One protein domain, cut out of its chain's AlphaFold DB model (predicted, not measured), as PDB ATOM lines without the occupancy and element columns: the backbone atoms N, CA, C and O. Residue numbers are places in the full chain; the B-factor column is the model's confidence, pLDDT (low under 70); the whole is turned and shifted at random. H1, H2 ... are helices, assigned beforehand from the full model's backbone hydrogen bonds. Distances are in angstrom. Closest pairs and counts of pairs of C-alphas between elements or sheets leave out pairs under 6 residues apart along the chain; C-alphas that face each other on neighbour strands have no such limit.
ATOM      1  N   PHE A  32     -31.998  23.847 -10.904       87.12
ATOM      2  CA  PHE A  32     -31.076  22.821 -11.415       87.12
ATOM      3  C   PHE A  32     -31.778  21.541 -11.906       87.12
ATOM      4  O   PHE A  32     -31.379  20.945 -12.903       87.12
ATOM      5  N   SER A  33     -32.885  21.147 -11.267       83.69
ATOM      6  CA  SER A  33     -33.702  20.003 -11.696       83.69
ATOM      7  C   SER A  33     -34.424  20.212 -13.034       83.69
ATOM      8  O   SER A  33     -34.799  19.237 -13.682       83.69
ATOM      9  N   GLN A  34     -34.627  21.464 -13.439       86.00
ATOM     10  CA  GLN A  34     -35.301  21.873 -14.674       86.00
ATOM     11  C   GLN A  34     -34.308  22.223 -15.792       86.00
ATOM     12  O   GLN A  34     -34.724  22.414 -16.933       86.00
ATOM     13  N   MET A  35     -33.014  22.302 -15.473       86.31
ATOM     14  CA  MET A  35     -31.950  22.574 -16.432       86.31
ATOM     15  C   MET A  35     -31.761  21.407 -17.409       86.31
ATOM     16  O   MET A  35     -31.874  20.231 -17.043       86.31
ATOM     17  N   ASN A  36     -31.419  21.728 -18.654       88.31
ATOM     18  CA  ASN A  36     -30.935  20.754 -19.627       88.31
ATOM     19  C   ASN A  36     -29.482  20.328 -19.305       88.31
ATOM     20  O   ASN A  36     -28.826  20.884 -18.424       88.31
ATOM     21  N   GLU A  37     -28.943  19.353 -20.036       89.38
ATOM     22  CA  GLU A  37     -27.599  18.820 -19.760       89.38
ATOM     23  C   GLU A  37     -26.458  19.822 -20.013       89.38
ATOM     24  O   GLU A  37     -25.440  19.782 -19.324       89.38
ATOM     25  N   HIS A  38     -26.613  20.761 -20.950       91.38
ATOM     26  CA  HIS A  38     -25.639  21.836 -21.158       91.38
ATOM     27  C   HIS A  38     -25.675  22.864 -20.022       91.38
ATOM     28  O   HIS A  38     -24.629  23.304 -19.554       91.38
ATOM     29  N   GLU A  39     -26.858  23.200 -19.519       88.88
ATOM     30  CA  GLU A  39     -27.039  24.098 -18.376       88.88
ATOM     31  C   GLU A  39     -26.498  23.469 -17.084       88.88
ATOM     32  O   GLU A  39     -25.780  24.120 -16.326       88.88
ATOM     33  N   LYS A  40     -26.724  22.167 -16.872       91.56
ATOM     34  CA  LYS A  40     -26.096  21.438 -15.760       91.56
ATOM     35  C   LYS A  40     -24.575  21.400 -15.885       91.56
ATOM     36  O   LYS A  40     -23.889  21.536 -14.876       91.56
ATOM     37  N   ALA A  41     -24.033  21.263 -17.097       92.25
ATOM     38  CA  ALA A  41     -22.587  21.289 -17.320       92.25
ATOM     39  C   ALA A  41     -21.963  22.658 -16.985       92.25
ATOM     40  O   ALA A  41     -20.862  22.714 -16.437       92.25
ATOM     41  N   VAL A  42     -22.676  23.761 -17.242       91.44
ATOM     42  CA  VAL A  42     -22.269  25.116 -16.817       91.44
ATOM     43  C   VAL A  42     -22.105  25.187 -15.303       91.44
ATOM     44  O   VAL A  42     -21.070  25.650 -14.821       91.44
ATOM     45  N   VAL A  43     -23.110  24.709 -14.564       92.75
ATOM     46  CA  VAL A  43     -23.097  24.668 -13.095       92.75
ATOM     47  C   VAL A  43     -21.982  23.751 -12.595       92.75
ATOM     48  O   VAL A  43     -21.243  24.122 -11.687       92.75
ATOM     49  N   ALA A  44     -21.798  22.600 -13.241       93.25
ATOM     50  CA  ALA A  44     -20.778  21.634 -12.867       93.25
ATOM     51  C   ALA A  44     -19.357  22.190 -12.990       93.25
ATOM     52  O   ALA A  44     -18.555  22.025 -12.073       93.25
ATOM     53  N   HIS A  45     -19.047  22.875 -14.092       94.19
ATOM     54  CA  HIS A  45     -17.742  23.506 -14.268       94.19
ATOM     55  C   HIS A  45     -17.480  24.614 -13.249       94.19
ATOM     56  O   HIS A  45     -16.348  24.735 -12.790       94.19
ATOM     57  N   ASP A  46     -18.498  25.388 -12.867       92.50
ATOM     58  CA  ASP A  46     -18.351  26.430 -11.844       92.50
ATOM     59  C   ASP A  46     -18.162  25.836 -10.433       92.50
ATOM     60  O   ASP A  46     -17.429  26.399  -9.622       92.50
ATOM     61  N   MET A  47     -18.768  24.675 -10.154       92.75
ATOM     62  CA  MET A  47     -18.670  23.977  -8.863       92.75
ATOM     63  C   MET A  47     -17.308  23.292  -8.635       92.75
ATOM     64  O   MET A  47     -16.928  23.031  -7.492       92.75
ATOM     65  N   MET A  48     -16.560  22.972  -9.694       91.56
ATOM     66  CA  MET A  48     -15.260  22.303  -9.561       91.56
ATOM     67  C   MET A  48     -14.241  23.165  -8.805       91.56
ATOM     68  O   MET A  48     -14.284  24.397  -8.828       91.56
ATOM     69  N   ASN A  49     -13.260  22.517  -8.169       91.06
ATOM     70  CA  ASN A  49     -12.108  23.236  -7.633       91.06
ATOM     71  C   ASN A  49     -11.433  24.028  -8.765       91.06
ATOM     72  O   ASN A  49     -11.128  23.468  -9.815       91.06
ATOM     73  N   ASN A  50     -11.201  25.323  -8.551       90.25
ATOM     74  CA  ASN A  50     -10.789  26.267  -9.594       90.25
ATOM     75  C   ASN A  50     -11.790  26.416 -10.762       90.25
ATOM     76  O   ASN A  50     -11.375  26.745 -11.874       90.25
ATOM     77  N   GLY A  51     -13.098  26.248 -10.545       89.81
ATOM     78  CA  GLY A  51     -14.142  26.402 -11.576       89.81
ATOM     79  C   GLY A  51     -14.192  27.787 -12.240       89.81
ATOM     80  O   GLY A  51     -14.643  27.957 -13.374       89.81
ATOM     81  N   ARG A  52     -13.613  28.791 -11.576       88.94
ATOM     82  CA  ARG A  52     -13.423  30.153 -12.103       88.94
ATOM     83  C   ARG A  52     -12.128  30.346 -12.898       88.94
ATOM     84  O   ARG A  52     -11.862  31.450 -13.365       88.94
ATOM     85  N   SER A  53     -11.312  29.304 -13.051       94.44
ATOM     86  CA  SER A  53     -10.124  29.338 -13.906       94.44
ATOM     87  C   SER A  53     -10.508  29.525 -15.374       94.44
ATOM     88  O   SER A  53     -11.591  29.128 -15.804       94.44
ATOM     89  N   GLY A  54      -9.590  30.092 -16.164       93.75
ATOM     90  CA  GLY A  54      -9.836  30.365 -17.583       93.75
ATOM     91  C   GLY A  54     -10.308  29.133 -18.362       93.75
ATOM     92  O   GLY A  54     -11.249  29.234 -19.139       93.75
ATOM     93  N   ALA A  55      -9.731  27.956 -18.096       94.00
ATOM     94  CA  ALA A  55     -10.117  26.714 -18.767       94.00
ATOM     95  C   ALA A  55     -11.577  26.320 -18.480       94.00
ATOM     96  O   ALA A  55     -12.340  26.080 -19.414       94.00
ATOM     97  N   HIS A  56     -11.993  26.305 -17.211       93.94
ATOM     98  CA  HIS A  56     -13.373  25.967 -16.847       93.94
ATOM     99  C   HIS A  56     -14.382  27.028 -17.300       93.94
ATOM    100  O   HIS A  56     -15.489  26.675 -17.703       93.94
ATOM    101  N   GLN A  57     -14.000  28.307 -17.328       91.06
ATOM    102  CA  GLN A  57     -14.850  29.374 -17.868       91.06
ATOM    103  C   GLN A  57     -15.058  29.242 -19.384       91.06
ATOM    104  O   GLN A  57     -16.181  29.414 -19.854       91.06
ATOM    105  N   VAL A  58     -14.018  28.868 -20.141       92.75
ATOM    106  CA  VAL A  58     -14.144  28.565 -21.579       92.75
ATOM    107  C   VAL A  58     -15.089  27.381 -21.796       92.75
ATOM    108  O   VAL A  58     -16.046  27.505 -22.557       92.75
ATOM    109  N   MET A  59     -14.907  26.279 -21.061       91.31
ATOM    110  CA  MET A  59     -15.794  25.108 -21.161       91.31
ATOM    111  C   MET A  59     -17.246  25.446 -20.787       91.31
ATOM    112  O   MET A  59     -18.184  25.045 -21.475       91.31
ATOM    113  N   SER A  60     -17.445  26.229 -19.724       89.00
ATOM    114  CA  SER A  60     -18.763  26.720 -19.312       89.00
ATOM    115  C   SER A  60     -19.413  27.562 -20.418       89.00
ATOM    116  O   SER A  60     -20.573  27.344 -20.767       89.00
ATOM    117  N   SER A  61     -18.660  28.471 -21.045       87.62
ATOM    118  CA  SER A  61     -19.153  29.273 -22.169       87.62
ATOM    119  C   SER A  61     -19.531  28.418 -23.384       87.62
ATOM    120  O   SER A  61     -20.556  28.677 -24.017       87.62
ATOM    121  N   ASP A  62     -18.754  27.380 -23.695       90.44
ATOM    122  CA  ASP A  62     -19.066  26.452 -24.787       90.44
ATOM    123  C   ASP A  62     -20.380  25.710 -24.542       90.44
ATOM    124  O   ASP A  62     -21.168  25.515 -25.471       90.44
ATOM    125  N   HIS A  63     -20.648  25.322 -23.295       90.56
ATOM    126  CA  HIS A  63     -21.922  24.724 -22.913       90.56
ATOM    127  C   HIS A  63     -23.082  25.723 -22.998       90.56
ATOM    128  O   HIS A  63     -24.113  25.382 -23.578       90.56
ATOM    129  N   LYS A  64     -22.904  26.975 -22.548       84.69
ATOM    130  CA  LYS A  64     -23.916  28.041 -22.721       84.69
ATOM    131  C   LYS A  64     -24.290  28.243 -24.191       84.69
ATOM    132  O   LYS A  64     -25.467  28.367 -24.517       84.69
ATOM    133  N   ASN A  65     -23.302  28.221 -25.084       83.69
ATOM    134  CA  ASN A  65     -23.505  28.411 -26.522       83.69
ATOM    135  C   ASN A  65     -24.201  27.227 -27.212       83.69
ATOM    136  O   ASN A  65     -24.728  27.390 -28.312       83.69
ATOM    137  N   LYS A  66     -24.211  26.050 -26.576       84.00
ATOM    138  CA  LYS A  66     -24.895  24.842 -27.063       84.00
ATOM    139  C   LYS A  66     -26.322  24.705 -26.526       84.00
ATOM    140  O   LYS A  66     -27.051  23.827 -26.984       84.00
ATOM    141  N   SER A  67     -26.754  25.567 -25.604       73.94
ATOM    142  CA  SER A  67     -28.156  25.628 -25.190       73.94
ATOM    143  C   SER A  67     -29.046  26.060 -26.368       73.94
ATOM    144  O   SER A  67     -28.688  26.976 -27.113       73.94
ATOM    145  N   PRO A  68     -30.211  25.419 -26.580       67.62
ATOM    146  CA  PRO A  68     -31.060  25.681 -27.739       67.62
ATOM    147  C   PRO A  68     -31.517  27.145 -27.796       67.62
ATOM    148  O   PRO A  68     -31.779  27.779 -26.774       67.62
ATOM    149  N   ALA A  69     -31.682  27.677 -29.012       57.69
ATOM    150  CA  ALA A  69     -31.969  29.094 -29.272       57.69
ATOM    151  C   ALA A  69     -33.195  29.652 -28.517       57.69
ATOM    152  O   ALA A  69     -33.206  30.820 -28.135       57.69
ATOM    153  N   LYS A  70     -34.205  28.813 -28.231       54.41
ATOM    154  CA  LYS A  70     -35.378  29.187 -27.419       54.41
ATOM    155  C   LYS A  70     -35.023  29.473 -25.948       54.41
ATOM    156  O   LYS A  70     -35.663  30.316 -25.334       54.41
ATOM    157  N   GLN A  71     -34.002  28.807 -25.407       54.28
ATOM    158  CA  GLN A  71     -33.440  29.069 -24.074       54.28
ATOM    159  C   GLN A  71     -32.411  30.206 -24.114       54.28
ATOM    160  O   GLN A  71     -32.323  30.981 -23.168       54.28
ATOM    161  N   LYS A  72     -31.715  30.386 -25.246       53.22
ATOM    162  CA  LYS A  72     -30.837  31.543 -25.485       53.22
ATOM    163  C   LYS A  72     -31.611  32.868 -25.519       53.22
ATOM    164  O   LYS A  72     -31.116  33.860 -25.024       53.22
ATOM    165  N   ALA A  73     -32.858  32.893 -25.999       48.75
ATOM    166  CA  ALA A  73     -33.727  34.077 -25.904       48.75
ATOM    167  C   ALA A  73     -34.179  34.406 -24.460       48.75
ATOM    168  O   ALA A  73     -34.610  35.523 -24.187       48.75
ATOM    169  N   ALA A  74     -34.044  33.453 -23.531       51.94
ATOM    170  CA  ALA A  74     -34.210  33.633 -22.088       51.94
ATOM    171  C   ALA A  74     -32.846  33.815 -21.382       51.94
ATOM    172  O   ALA A  74     -32.683  33.391 -20.238       51.94
ATOM    173  N   GLU A  75     -31.861  34.423 -22.066       43.53
ATOM    174  CA  GLU A  75     -30.417  34.470 -21.736       43.53
ATOM    175  C   GLU A  75     -30.033  34.998 -20.340       43.53
ATOM    176  O   GLU A  75     -28.862  34.962 -19.982       43.53
ATOM    177  N   ASN A  76     -30.983  35.435 -19.514       49.28
ATOM    178  CA  ASN A  76     -30.728  35.933 -18.159       49.28
ATOM    179  C   ASN A  76     -30.893  34.892 -17.038       49.28
ATOM    180  O   ASN A  76     -30.960  35.281 -15.875       49.28
ATOM    181  N   THR A  77     -30.981  33.590 -17.334       54.81
ATOM    182  CA  THR A  77     -31.652  32.685 -16.379       54.81
ATOM    183  C   THR A  77     -30.900  31.420 -15.952       54.81
ATOM    184  O   THR A  77     -31.408  30.672 -15.114       54.81
ATOM    185  N   VAL A  78     -29.687  31.173 -16.459       61.53
ATOM    186  CA  VAL A  78     -28.829  30.080 -15.957       61.53
ATOM    187  C   VAL A  78     -27.748  30.690 -15.078       61.53
ATOM    188  O   VAL A  78     -26.684  31.089 -15.555       61.53
ATOM    189  N   ALA A  79     -28.052  30.798 -13.788       71.44
ATOM    190  CA  ALA A  79     -27.069  31.150 -12.778       71.44
ATOM    191  C   ALA A  79     -25.975  30.070 -12.743       71.44
ATOM    192  O   ALA A  79     -26.275  28.876 -12.679       71.44
ATOM    193  N   GLY A  80     -24.704  30.483 -12.791       81.56
ATOM    194  CA  GLY A  80     -23.605  29.609 -12.386       81.56
ATOM    195  C   GLY A  80     -23.773  29.190 -10.923       81.56
ATOM    196  O   GLY A  80     -24.506  29.837 -10.174       81.56
ATOM    197  N   PHE A  81     -23.090  28.128 -10.500       89.00
ATOM    198  CA  PHE A  81     -23.163  27.629  -9.122       89.00
ATOM    199  C   PHE A  81     -22.931  28.748  -8.090       89.00
ATOM    200  O   PHE A  81     -23.709  28.920  -7.154       89.00
ATOM    201  N   SER A  82     -21.922  29.589  -8.323       87.38
ATOM    202  CA  SER A  82     -21.572  30.729  -7.463       87.38
ATOM    203  C   SER A  82     -22.617  31.854  -7.415       87.38
ATOM    204  O   SER A  82     -22.499  32.756  -6.590       87.38
TER     205      SER A  82
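AT A GLANCE: This is residues 32 to 82 of the 116 residues of an uncharacterized protein of Morganella psychrotolerans (UniProt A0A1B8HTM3). Two helices, H2 and H1, lie side by side as a helical hairpin; one-turn H3 follows beyond the end of H2, and residues 73 to 82, with no named element, fold back towards H1. The printed part has 51 residues with three named helices, H1, H2, H3 in chain order, and no named strand; the class is all helix. It is compact, with a radius of gyration of the C-alphas of 10.4 A, and spans 30 by 20 by 17 A.

HOW THE PARTS SIT: H2, residues 54 to 66, touches H1, residues 37 to 47, closest at the C-alphas of Ser 60 and Val 42, 4.6 A. This hairpin has a shallow tilt of 18 degrees, opposite ways. H3, residues 69 to 72, is apart from H1 and only just apart from H2, closest 8.0 A. In H1 and H2 every O i to N i+4 pair is within hydrogen-bond range; H3 is too short for one.

IN THESE COORDINATES: H2 measures 18.6 A from C-alpha 54 at (-9.836, 30.365, -17.583), H1 15.0 A from C-alpha 37 at (-27.599, 18.820, -19.760), H3 4.6 A.

THE WHOLE: The printed part has no cut and no long link. Residues 68 to 78 have pLDDT under 70.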